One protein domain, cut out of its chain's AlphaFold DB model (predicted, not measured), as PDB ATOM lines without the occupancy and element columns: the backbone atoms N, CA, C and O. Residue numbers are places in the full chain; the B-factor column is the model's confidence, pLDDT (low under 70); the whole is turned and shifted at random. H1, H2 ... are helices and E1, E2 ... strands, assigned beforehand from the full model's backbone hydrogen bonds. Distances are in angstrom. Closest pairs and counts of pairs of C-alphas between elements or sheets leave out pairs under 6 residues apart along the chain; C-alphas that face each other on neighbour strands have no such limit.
ATOM      1  N   ALA A   2     -37.540  23.079  29.658       82.56
ATOM      2  CA  ALA A   2     -36.720  24.166  30.190       82.56
ATOM      3  C   ALA A   2     -35.529  23.577  30.965       82.56
ATOM      4  O   ALA A   2     -35.672  22.554  31.631       82.56
ATOM      5  N   ILE A   3     -34.350  24.189  30.840       90.19
ATOM      6  CA  ILE A   3     -33.165  23.785  31.609       90.19
ATOM      7  C   ILE A   3     -33.295  24.254  33.062       90.19
ATOM      8  O   ILE A   3     -33.979  25.242  33.333       90.19
ATOM      9  N   SER A   4     -32.611  23.583  33.991       94.25
ATOM     10  CA  SER A   4     -32.565  24.033  35.385       94.25
ATOM     11  C   SER A   4     -31.883  25.401  35.508       94.25
ATOM     12  O   SER A   4     -31.051  25.788  34.682       94.25
ATOM     13  N   THR A   5     -32.199  26.137  36.574       91.94
ATOM     14  CA  THR A   5     -31.551  27.422  36.889       91.94
ATOM     15  C   THR A   5     -30.033  27.279  37.016       91.94
ATOM     16  O   THR A   5     -29.290  28.125  36.519       91.94
ATOM     17  N   ALA A   6     -29.564  26.184  37.621       92.69
ATOM     18  CA  ALA A   6     -28.147  25.852  37.724       92.69
ATOM     19  C   ALA A   6     -27.501  25.659  36.343       92.69
ATOM     20  O   ALA A   6     -26.457  26.249  36.070       92.69
ATOM     21  N   ALA A   7     -28.152  24.919  35.439       92.88
ATOM     22  CA  ALA A   7     -27.662  24.724  34.076       92.88
ATOM     23  C   ALA A   7     -27.638  26.039  33.274       92.88
ATOM     24  O   ALA A   7     -26.681  26.306  32.548       92.88
ATOM     25  N   ALA A   8     -28.645  26.902  33.440       91.44
ATOM     26  CA  ALA A   8     -28.669  28.222  32.810       91.44
ATOM     27  C   ALA A   8     -27.506  29.110  33.290       91.44
ATOM     28  O   ALA A   8     -26.822  29.725  32.471       91.44
ATOM     29  N   LYS A   9     -27.241  29.132  34.605       90.75
ATOM     30  CA  LYS A   9     -26.098  29.850  35.193       90.75
ATOM     31  C   LYS A   9     -24.759  29.284  34.713       90.75
ATOM     32  O   LYS A   9     -23.862  30.058  34.394       90.75
ATOM     33  N   ALA A  10     -24.633  27.960  34.615       93.19
ATOM     34  CA  ALA A  10     -23.433  27.307  34.096       93.19
ATOM     35  C   ALA A  10     -23.164  27.687  32.631       93.19
ATOM     36  O   ALA A  10     -22.033  28.009  32.281       93.19
ATOM     37  N   LYS A  11     -24.209  27.740  31.792       93.31
ATOM     38  CA  LYS A  11     -24.098  28.186  30.395       93.31
ATOM     39  C   LYS A  11     -23.615  29.638  30.290       93.31
ATOM     40  O   LYS A  11     -22.760  29.933  29.459       93.31
ATOM     41  N   GLY A  12     -24.150  30.532  31.126       93.88
ATOM     42  CA  GLY A  12     -23.700  31.927  31.200       93.88
ATOM     43  C   GLY A  12     -22.227  32.032  31.594       93.88
ATOM     44  O   GLY A  12     -21.441  32.637  30.869       93.88
ATOM     45  N   ARG A  13     -21.838  31.343  32.673       95.19
ATOM     46  CA  ARG A  13     -20.449  31.289  33.150       95.19
ATOM     47  C   ARG A  13     -19.480  30.784  32.083       95.19
ATOM     48  O   ARG A  13     -18.419  31.369  31.906       95.19
ATOM     49  N   ALA A  14     -19.844  29.726  31.360       96.00
ATOM     50  CA  ALA A  14     -19.002  29.173  30.302       96.00
ATOM     51  C   ALA A  14     -18.747  30.192  29.176       96.00
ATOM     52  O   ALA A  14     -17.635  30.275  28.662       96.00
ATOM     53  N   LEU A  15     -19.750  31.004  28.816       96.75
ATOM     54  CA  LEU A  15     -19.569  32.072  27.832       96.75
ATOM     55  C   LEU A  15     -18.645  33.180  28.358       96.75
ATOM     56  O   LEU A  15     -17.738  33.586  27.638       96.75
ATOM     57  N   GLN A  16     -18.825  33.625  29.605       97.19
ATOM     58  CA  GLN A  16     -17.942  34.627  30.221       97.19
ATOM     59  C   GLN A  16     -16.484  34.146  30.254       97.19
ATOM     60  O   GLN A  16     -15.574  34.882  29.885       97.19
ATOM     61  N   GLN A  17     -16.257  32.888  30.648       97.25
ATOM     62  CA  GLN A  17     -14.926  32.275  30.649       97.25
ATOM     63  C   GLN A  17     -14.334  32.222  29.240       97.25
ATOM     64  O   GLN A  17     -13.193  32.626  29.056       97.25
ATOM     65  N   LYS A  18     -15.127  31.836  28.233       98.19
ATOM     66  CA  LYS A  18     -14.676  31.835  26.837       98.19
ATOM     67  C   LYS A  18     -14.243  33.228  26.365       98.19
ATOM     68  O   LYS A  18     -13.235  33.341  25.676       98.19
ATOM     69  N   VAL A  19     -14.984  34.281  26.719       98.06
ATOM     70  CA  VAL A  19     -14.608  35.656  26.350       98.06
ATOM     71  C   VAL A  19     -13.343  36.096  27.085       98.06
ATOM     72  O   VAL A  19     -12.440  36.620  26.442       98.06
ATOM     73  N   ARG A  20     -13.232  35.828  28.394       97.88
ATOM     74  CA  ARG A  20     -12.002  36.064  29.170       97.88
ATOM     75  C   ARG A  20     -10.793  35.404  28.501       97.88
ATOM     76  O   ARG A  20      -9.785  36.066  28.283       97.88
ATOM     77  N   ASP A  21     -10.911  34.124  28.164       98.00
ATOM     78  CA  ASP A  21      -9.817  33.342  27.584       98.00
ATOM     79  C   ASP A  21      -9.425  33.869  26.200       98.00
ATOM     80  O   ASP A  21      -8.242  33.932  25.880       98.00
ATOM     81  N   ALA A  22     -10.396  34.326  25.404       98.12
ATOM     82  CA  ALA A  22     -10.131  34.960  24.117       98.12
ATOM     83  C   ALA A  22      -9.377  36.297  24.262       98.12
ATOM     84  O   ALA A  22      -8.471  36.565  23.477       98.12
ATOM     85  N   ILE A  23      -9.701  37.109  25.277       97.88
ATOM     86  CA  ILE A  23      -8.963  38.349  25.574       97.88
ATOM     87  C   ILE A  23      -7.526  38.017  26.001       97.88
ATOM     88  O   ILE A  23      -6.588  38.582  25.450       97.88
ATOM     89  N   LEU A  24      -7.334  37.076  26.931       97.75
ATOM     90  CA  LEU A  24      -5.996  36.667  27.384       97.75
ATOM     91  C   LEU A  24      -5.153  36.076  26.245       97.75
ATOM     92  O   LEU A  24      -3.963  36.350  26.151       97.75
ATOM     93  N   ALA A  25      -5.769  35.309  25.342       97.12
ATOM     94  CA  ALA A  25      -5.086  34.779  24.165       97.12
ATOM     95  C   ALA A  25      -4.687  35.879  23.165       97.12
ATOM     96  O   ALA A  25      -3.662  35.759  22.497       97.12
ATOM     97  N   LYS A  26      -5.492  36.943  23.050       97.44
ATOM     98  CA  LYS A  26      -5.213  38.086  22.173       97.44
ATOM     99  C   LYS A  26      -4.091  38.976  22.714       97.44
ATOM    100  O   LYS A  26      -3.305  39.488  21.920       97.44
ATOM    101  N   TYR A  27      -4.014  39.146  24.031       96.62
ATOM    102  CA  TYR A  27      -3.066  40.043  24.691       96.62
ATOM    103  C   TYR A  27      -2.155  39.256  25.645       96.62
ATOM    104  O   TYR A  27      -2.448  39.188  26.838       96.62
ATOM    105  N   PRO A  28      -1.043  38.677  25.148       93.94
ATOM    106  CA  PRO A  28      -0.170  37.812  25.947       93.94
ATOM    107  C   PRO A  28       0.531  38.535  27.108       93.94
ATOM    108  O   PRO A  28       0.999  37.878  28.033       93.94
ATOM    109  N   ASP A  29       0.577  39.870  27.079       95.50
ATOM    110  CA  ASP A  29       1.108  40.698  28.168       95.50
ATOM    111  C   ASP A  29       0.130  40.837  29.352       95.50
ATOM    112  O   ASP A  29       0.517  41.314  30.418       95.50
ATOM    113  N   LEU A  30      -1.142  40.452  29.180       97.25
ATOM    114  CA  LEU A  30      -2.137  40.462  30.251       97.25
ATOM    115  C   LEU A  30      -2.121  39.141  31.019       97.25
ATOM    116  O   LEU A  30      -1.995  38.055  30.454       97.25
ATOM    117  N   THR A  31      -2.329  39.232  32.327       96.38
ATOM    118  CA  THR A  31      -2.369  38.078  33.225       96.38
ATOM    119  C   THR A  31      -3.808  37.707  33.605       96.38
ATOM    120  O   THR A  31      -4.733  38.502  33.422       96.38
ATOM    121  N   PRO A  32      -4.044  36.523  34.202       95.75
ATOM    122  CA  PRO A  32      -5.361  36.165  34.734       95.75
ATOM    123  C   PRO A  32      -5.924  37.139  35.784       95.75
ATOM    124  O   PRO A  32      -7.135  37.152  35.998       95.75
ATOM    125  N   ASP A  33      -5.085  37.959  36.423       95.69
ATOM    126  CA  ASP A  33      -5.540  39.007  37.344       95.69
ATOM    127  C   ASP A  33      -6.033  40.262  36.608       95.69
ATOM    128  O   ASP A  33      -6.860  41.009  37.139       95.69
ATOM    129  N   ASP A  34      -5.590  40.462  35.365       97.38
ATOM    130  CA  ASP A  34      -5.997  41.581  34.521       97.38
ATOM    131  C   ASP A  34      -7.368  41.381  33.873       97.38
ATOM    132  O   ASP A  34      -8.069  42.361  33.616       97.38
ATOM    133  N   VAL A  35      -7.762  40.128  33.617       97.75
ATOM    134  CA  VAL A  35      -9.012  39.774  32.932       97.75
ATOM    135  C   VAL A  35      -9.705  38.631  33.669       97.75
ATOM    136  O   VAL A  35      -9.254  37.485  33.647       97.75
ATOM    137  N   ARG A  36     -10.856  38.910  34.292       96.75
ATOM    138  CA  ARG A  36     -11.599  37.922  35.098       96.75
ATOM    139  C   ARG A  36     -13.067  37.859  34.703       96.75
ATOM    140  O   ARG A  36     -13.695  38.879  34.473       96.75
ATOM    141  N   SER A  37     -13.647  36.661  34.685       94.62
ATOM    142  CA  SER A  37     -15.100  36.492  34.554       94.62
ATOM    143  C   SER A  37     -15.792  36.740  35.896       94.62
ATOM    144  O   SER A  37     -15.381  36.160  36.906       94.62
ATOM    145  N   THR A  38     -16.866  37.525  35.910       90.56
ATOM    146  CA  THR A  38     -17.624  37.832  37.131       90.56
ATOM    147  C   THR A  38     -18.476  36.637  37.584       90.56
ATOM    148  O   THR A  38     -19.182  36.036  36.770       90.56
ATOM    149  N   PRO A  39     -18.473  36.265  38.881       83.62
ATOM    150  CA  PRO A  39     -19.370  35.232  39.383       83.62
ATOM    151  C   PRO A  39     -20.844  35.573  39.122       83.62
ATOM    152  O   PRO A  39     -21.305  36.687  39.357       83.62
ATOM    153  N   MET A  40     -21.611  34.580  38.668       80.25
ATOM    154  CA  MET A  40     -23.047  34.740  38.418       80.25
ATOM    155  C   MET A  40     -23.792  35.261  39.657       80.25
ATOM    156  O   MET A  40     -23.777  34.606  40.699       80.25
ATOM    157  N   GLY A  41     -24.535  36.360  39.502       75.31
ATOM    158  CA  GLY A  41     -25.330  36.978  40.572       75.31
ATOM    159  C   GLY A  41     -24.645  38.153  41.273       75.31
ATOM    160  O   GLY A  41     -25.260  38.768  42.138       75.31
ATOM    161  N   CYS A  42     -23.409  38.481  40.897       83.31
ATOM    162  CA  CYS A  42     -22.777  39.740  41.274       83.31
ATOM    163  C   CYS A  42     -23.253  40.881  40.362       83.31
ATOM    164  O   CYS A  42     -23.567  40.662  39.193       83.31
ATOM    165  N   ASN A  43     -23.281  42.100  40.903       83.75
ATOM    166  CA  ASN A  43     -23.512  43.313  40.122       83.75
ATOM    167  C   ASN A  43     -22.212  43.745  39.426       83.75
ATOM    168  O   ASN A  43     -21.136  43.613  40.010       83.75
ATOM    169  N   GLY A  44     -22.319  44.308  38.222       88.06
ATOM    170  CA  GLY A  44     -21.188  44.823  37.445       88.06
ATOM    171  C   GLY A  44     -21.069  44.172  36.068       88.06
ATOM    172  O   GLY A  44     -21.969  43.460  35.635       88.06
ATOM    173  N   GLU A  45     -19.957  44.448  35.391       92.44
ATOM    174  CA  GLU A  45     -19.642  43.903  34.065       92.44
ATOM    175  C   GLU A  45     -19.389  42.392  34.133       92.44
ATOM    176  O   GLU A  45     -18.850  41.883  35.121       92.44
ATOM    177  N   ASP A  46     -19.724  41.664  33.067       95.50
ATOM    178  CA  ASP A  46     -19.510  40.214  33.014       95.50
ATOM    179  C   ASP A  46     -18.021  39.836  32.953       95.50
ATOM    180  O   ASP A  46     -17.637  38.752  33.403       95.50
ATOM    181  N   ILE A  47     -17.187  40.740  32.429       97.31
ATOM    182  CA  ILE A  47     -15.729  40.628  32.400       97.31
ATOM    183  C   ILE A  47     -15.131  41.817  33.148       97.31
ATOM    184  O   ILE A  47     -15.310  42.964  32.755       97.31
ATOM    185  N   GLN A  48     -14.400  41.537  34.220       96.31
ATOM    186  CA  GLN A  48     -13.657  42.528  34.983       96.31
ATOM    187  C   GLN A  48     -12.286  42.729  34.352       96.31
ATOM    188  O   GLN A  48     -11.547  41.762  34.160       96.31
ATOM    189  N   LEU A  49     -11.955  43.988  34.084       97.38
ATOM    190  CA  LEU A  49     -10.703  44.392  33.455       97.38
ATOM    191  C   LEU A  49      -9.905  45.308  34.389       97.38
ATOM    192  O   LEU A  49     -10.452  46.280  34.926       97.38
ATOM    193  N   SER A  50      -8.610  45.032  34.551       97.19
ATOM    194  CA  SER A  50      -7.664  45.958  35.185       97.19
ATOM    195  C   SER A  50      -7.483  47.229  34.350       97.19
ATOM    196  O   SER A  50      -7.925  47.330  33.203       97.19
ATOM    197  N   THR A  51      -6.791  48.229  34.900       97.25
ATOM    198  CA  THR A  51      -6.440  49.439  34.145       97.25
ATOM    199  C   THR A  51      -5.594  49.124  32.910       97.25
ATOM    200  O   THR A  51      -5.793  49.760  31.875       97.25
ATOM    201  N   ALA A  52      -4.680  48.153  32.994       96.56
ATOM    202  CA  ALA A  52      -3.875  47.718  31.856       96.56
ATOM    203  C   ALA A  52      -4.754  47.038  30.796       96.56
ATOM    204  O   ALA A  52      -4.727  47.435  29.631       96.56
ATOM    205  N   ALA A  53      -5.625  46.114  31.214       97.25
ATOM    206  CA  ALA A  53      -6.545  45.436  30.307       97.25
ATOM    207  C   ALA A  53      -7.518  46.400  29.615       97.25
ATOM    208  O   ALA A  53      -7.741  46.263  28.421       97.25
ATOM    209  N   LYS A  54      -8.039  47.423  30.306       97.06
ATOM    210  CA  LYS A  54      -8.913  48.442  29.692       97.06
ATOM    211  C   LYS A  54      -8.214  49.282  28.624       97.06
ATOM    212  O   LYS A  54      -8.878  49.784  27.725       97.06
ATOM    213  N   ARG A  55      -6.892  49.466  28.720       95.94
ATOM    214  CA  ARG A  55      -6.114  50.170  27.688       95.94
ATOM    215  C   ARG A  55      -5.937  49.317  26.435       95.94
ATOM    216  O   ARG A  55      -5.990  49.865  25.342       95.94
ATOM    217  N   ALA A  56      -5.740  48.009  26.602       95.62
ATOM    218  CA  ALA A  56      -5.595  47.068  25.493       95.62
ATOM    219  C   ALA A  56      -6.953  46.710  24.857       95.62
ATOM    220  O   ALA A  56      -7.122  46.771  23.645       95.62
ATOM    221  N   PHE A  57      -7.951  46.412  25.687       97.00
ATOM    222  CA  PHE A  57      -9.302  46.007  25.315       97.00
ATOM    223  C   PHE A  57     -10.329  47.001  25.896       97.00
ATOM    224  O   PHE A  57     -10.891  46.768  26.970       97.00
ATOM    225  N   PRO A  58     -10.583  48.138  25.221       96.56
ATOM    226  CA  PRO A  58     -11.416  49.224  25.740       96.56
ATOM    227  C   PRO A  58     -12.920  48.971  25.529       96.56
ATOM    228  O   PRO A  58     -13.643  49.842  25.047       96.56
ATOM    229  N   PHE A  59     -13.407  47.778  25.877       96.81
ATOM    230  CA  PHE A  59     -14.813  47.397  25.723       96.81
ATOM    231  C   PHE A  59     -15.413  46.925  27.048       96.81
ATOM    232  O   PHE A  59     -14.780  46.193  27.805       96.81
ATOM    233  N   SER A  60     -16.670  47.304  27.284       95.75
ATOM    234  CA  SER A  60     -17.504  46.717  28.334       95.75
ATOM    235  C   SER A  60     -18.246  45.508  27.768       95.75
ATOM    236  O   SER A  60     -18.830  45.587  26.684       95.75
ATOM    237  N   VAL A  61     -18.192  44.373  28.467       96.50
ATOM    238  CA  VAL A  61     -18.682  43.088  27.953       96.50
ATOM    239  C   VAL A  61     -19.893  42.620  28.744       96.50
ATOM    240  O   VAL A  61     -19.832  42.490  29.964       96.50
ATOM    241  N   GLU A  62     -20.946  42.264  28.009       95.88
ATOM    242  CA  GLU A  62     -22.122  41.552  28.504       95.88
ATOM    243  C   GLU A  62     -22.290  40.239  27.718       95.88
ATOM    244  O   GLU A  62     -22.370  40.212  26.488       95.88
ATOM    245  N   CYS A  63     -22.374  39.125  28.432       94.75
ATOM    246  CA  CYS A  63     -22.475  37.769  27.925       94.75
ATOM    247  C   CYS A  63     -23.915  37.254  28.040       94.75
ATOM    248  O   CYS A  63     -24.446  37.007  29.124       94.75
ATOM    249  N   LYS A  64     -24.558  36.979  26.900       92.06
ATOM    250  CA  LYS A  64     -25.896  36.365  26.858       92.06
ATOM    251  C   LYS A  64     -25.870  35.025  26.134       92.06
ATOM    252  O   LYS A  64     -25.801  34.958  24.914       92.06
ATOM    253  N   ALA A  65     -26.033  33.943  26.892       91.81
ATOM    254  CA  ALA A  65     -26.134  32.591  26.350       91.81
ATOM    255  C   ALA A  65     -27.566  32.046  26.506       91.81
ATOM    256  O   ALA A  65     -27.931  31.501  27.546       91.81
ATOM    257  N   ARG A  66     -28.403  32.166  25.469       88.44
ATOM    258  CA  ARG A  66     -29.815  31.716  25.489       88.44
ATOM    259  C   ARG A  66     -30.100  30.701  24.384       88.44
ATOM    260  O   ARG A  66     -29.233  30.425  23.566       88.44
TER     261      ARG A  66
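Overview. This is residues 2 to 66 of the 112 residues of an uncharacterized protein of Sphingobium yanoikuyae (UniProt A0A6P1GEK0). One long helix, H1, runs along most of the length of an elongated body, and a small hairpin of two short strands, E1 and E2, sits beside the later part of that helix, with E1 nearer to it than E2. After the hairpin comes the short helix H2, near the end of the body where H1 finishes, and then residues 57 to 66, with no named element, fold back toward the end where H1 begins; residues 2 to 7 stick out there. The printed part has 65 residues, with two named helices and two named strands in the order H1, E1, E2, H2; the strands make a sheet of order E1 - E2, antiparallel, and the class is mostly helix. The whole is compact, with a radius of gyration of the C-alphas of 12.4 A, and spans 41 by 22 by 17 A.

Arrangement. H1, residues 5 to 26, and E1, residues 35 to 37, have 9 pairs of C-alphas within 8 A, the closest being those of Gln 16 and Ser 37, 5.5 A apart. H1 and E2, residues 47 to 49, have 3 such pairs, the closest being the C-alphas of Arg 20 and Ile 47 at 6.7 A. E1 and E2 form a hairpin of antiparallel neighbour strands, with 156 degrees between their directions. The C-alphas of Arg 36 and Gln 48 face each other at 5.0 A. N 36 and O 48 are within hydrogen-bond range at 2.9 A, and so are N 48 and O 36 at 2.8 A. H2, residues 51 to 56, has one C-alpha pair within 8 A of E1, Val 35 and Ala 53 at 6.7 A. H1 and H2 are apart. In H1 and H2 every O i to N i+4 pair is within hydrogen-bond range.

Along the chain. H1, Thr 5 to Lys 26, begins with C-alpha 5 at (-31.551, 27.422, 36.889), ends with C-alpha 26 at (-5.213, 38.086, 22.173), and is 32.0 A long. E1, Val 35 to Ser 37, is 7.1 A long, and E2, Ile 47 to Leu 49, is 6.4 A long. H2, Thr 51 to Ala 56, is 9.0 A long and ends with C-alpha 56 at (-5.595, 47.068, 25.493).

Size, cuts and confidence. The two C-alphas farthest apart are those of Ala 2 and Asp 29, 41.3 A, while the first and last printed C-alphas, of Ala 2 and Arg 66, are 11.3 A apart. Residues 2 to 7, of which 5 to 7 belong to H1, stand free. The links from H1 to E1 and from E1 to E2 are short, the link from E2 to H2 is tight, and no link is long. The printed part has no cut. The mean pLDDT of the printed part is 94.1, and no printed residue is under 70.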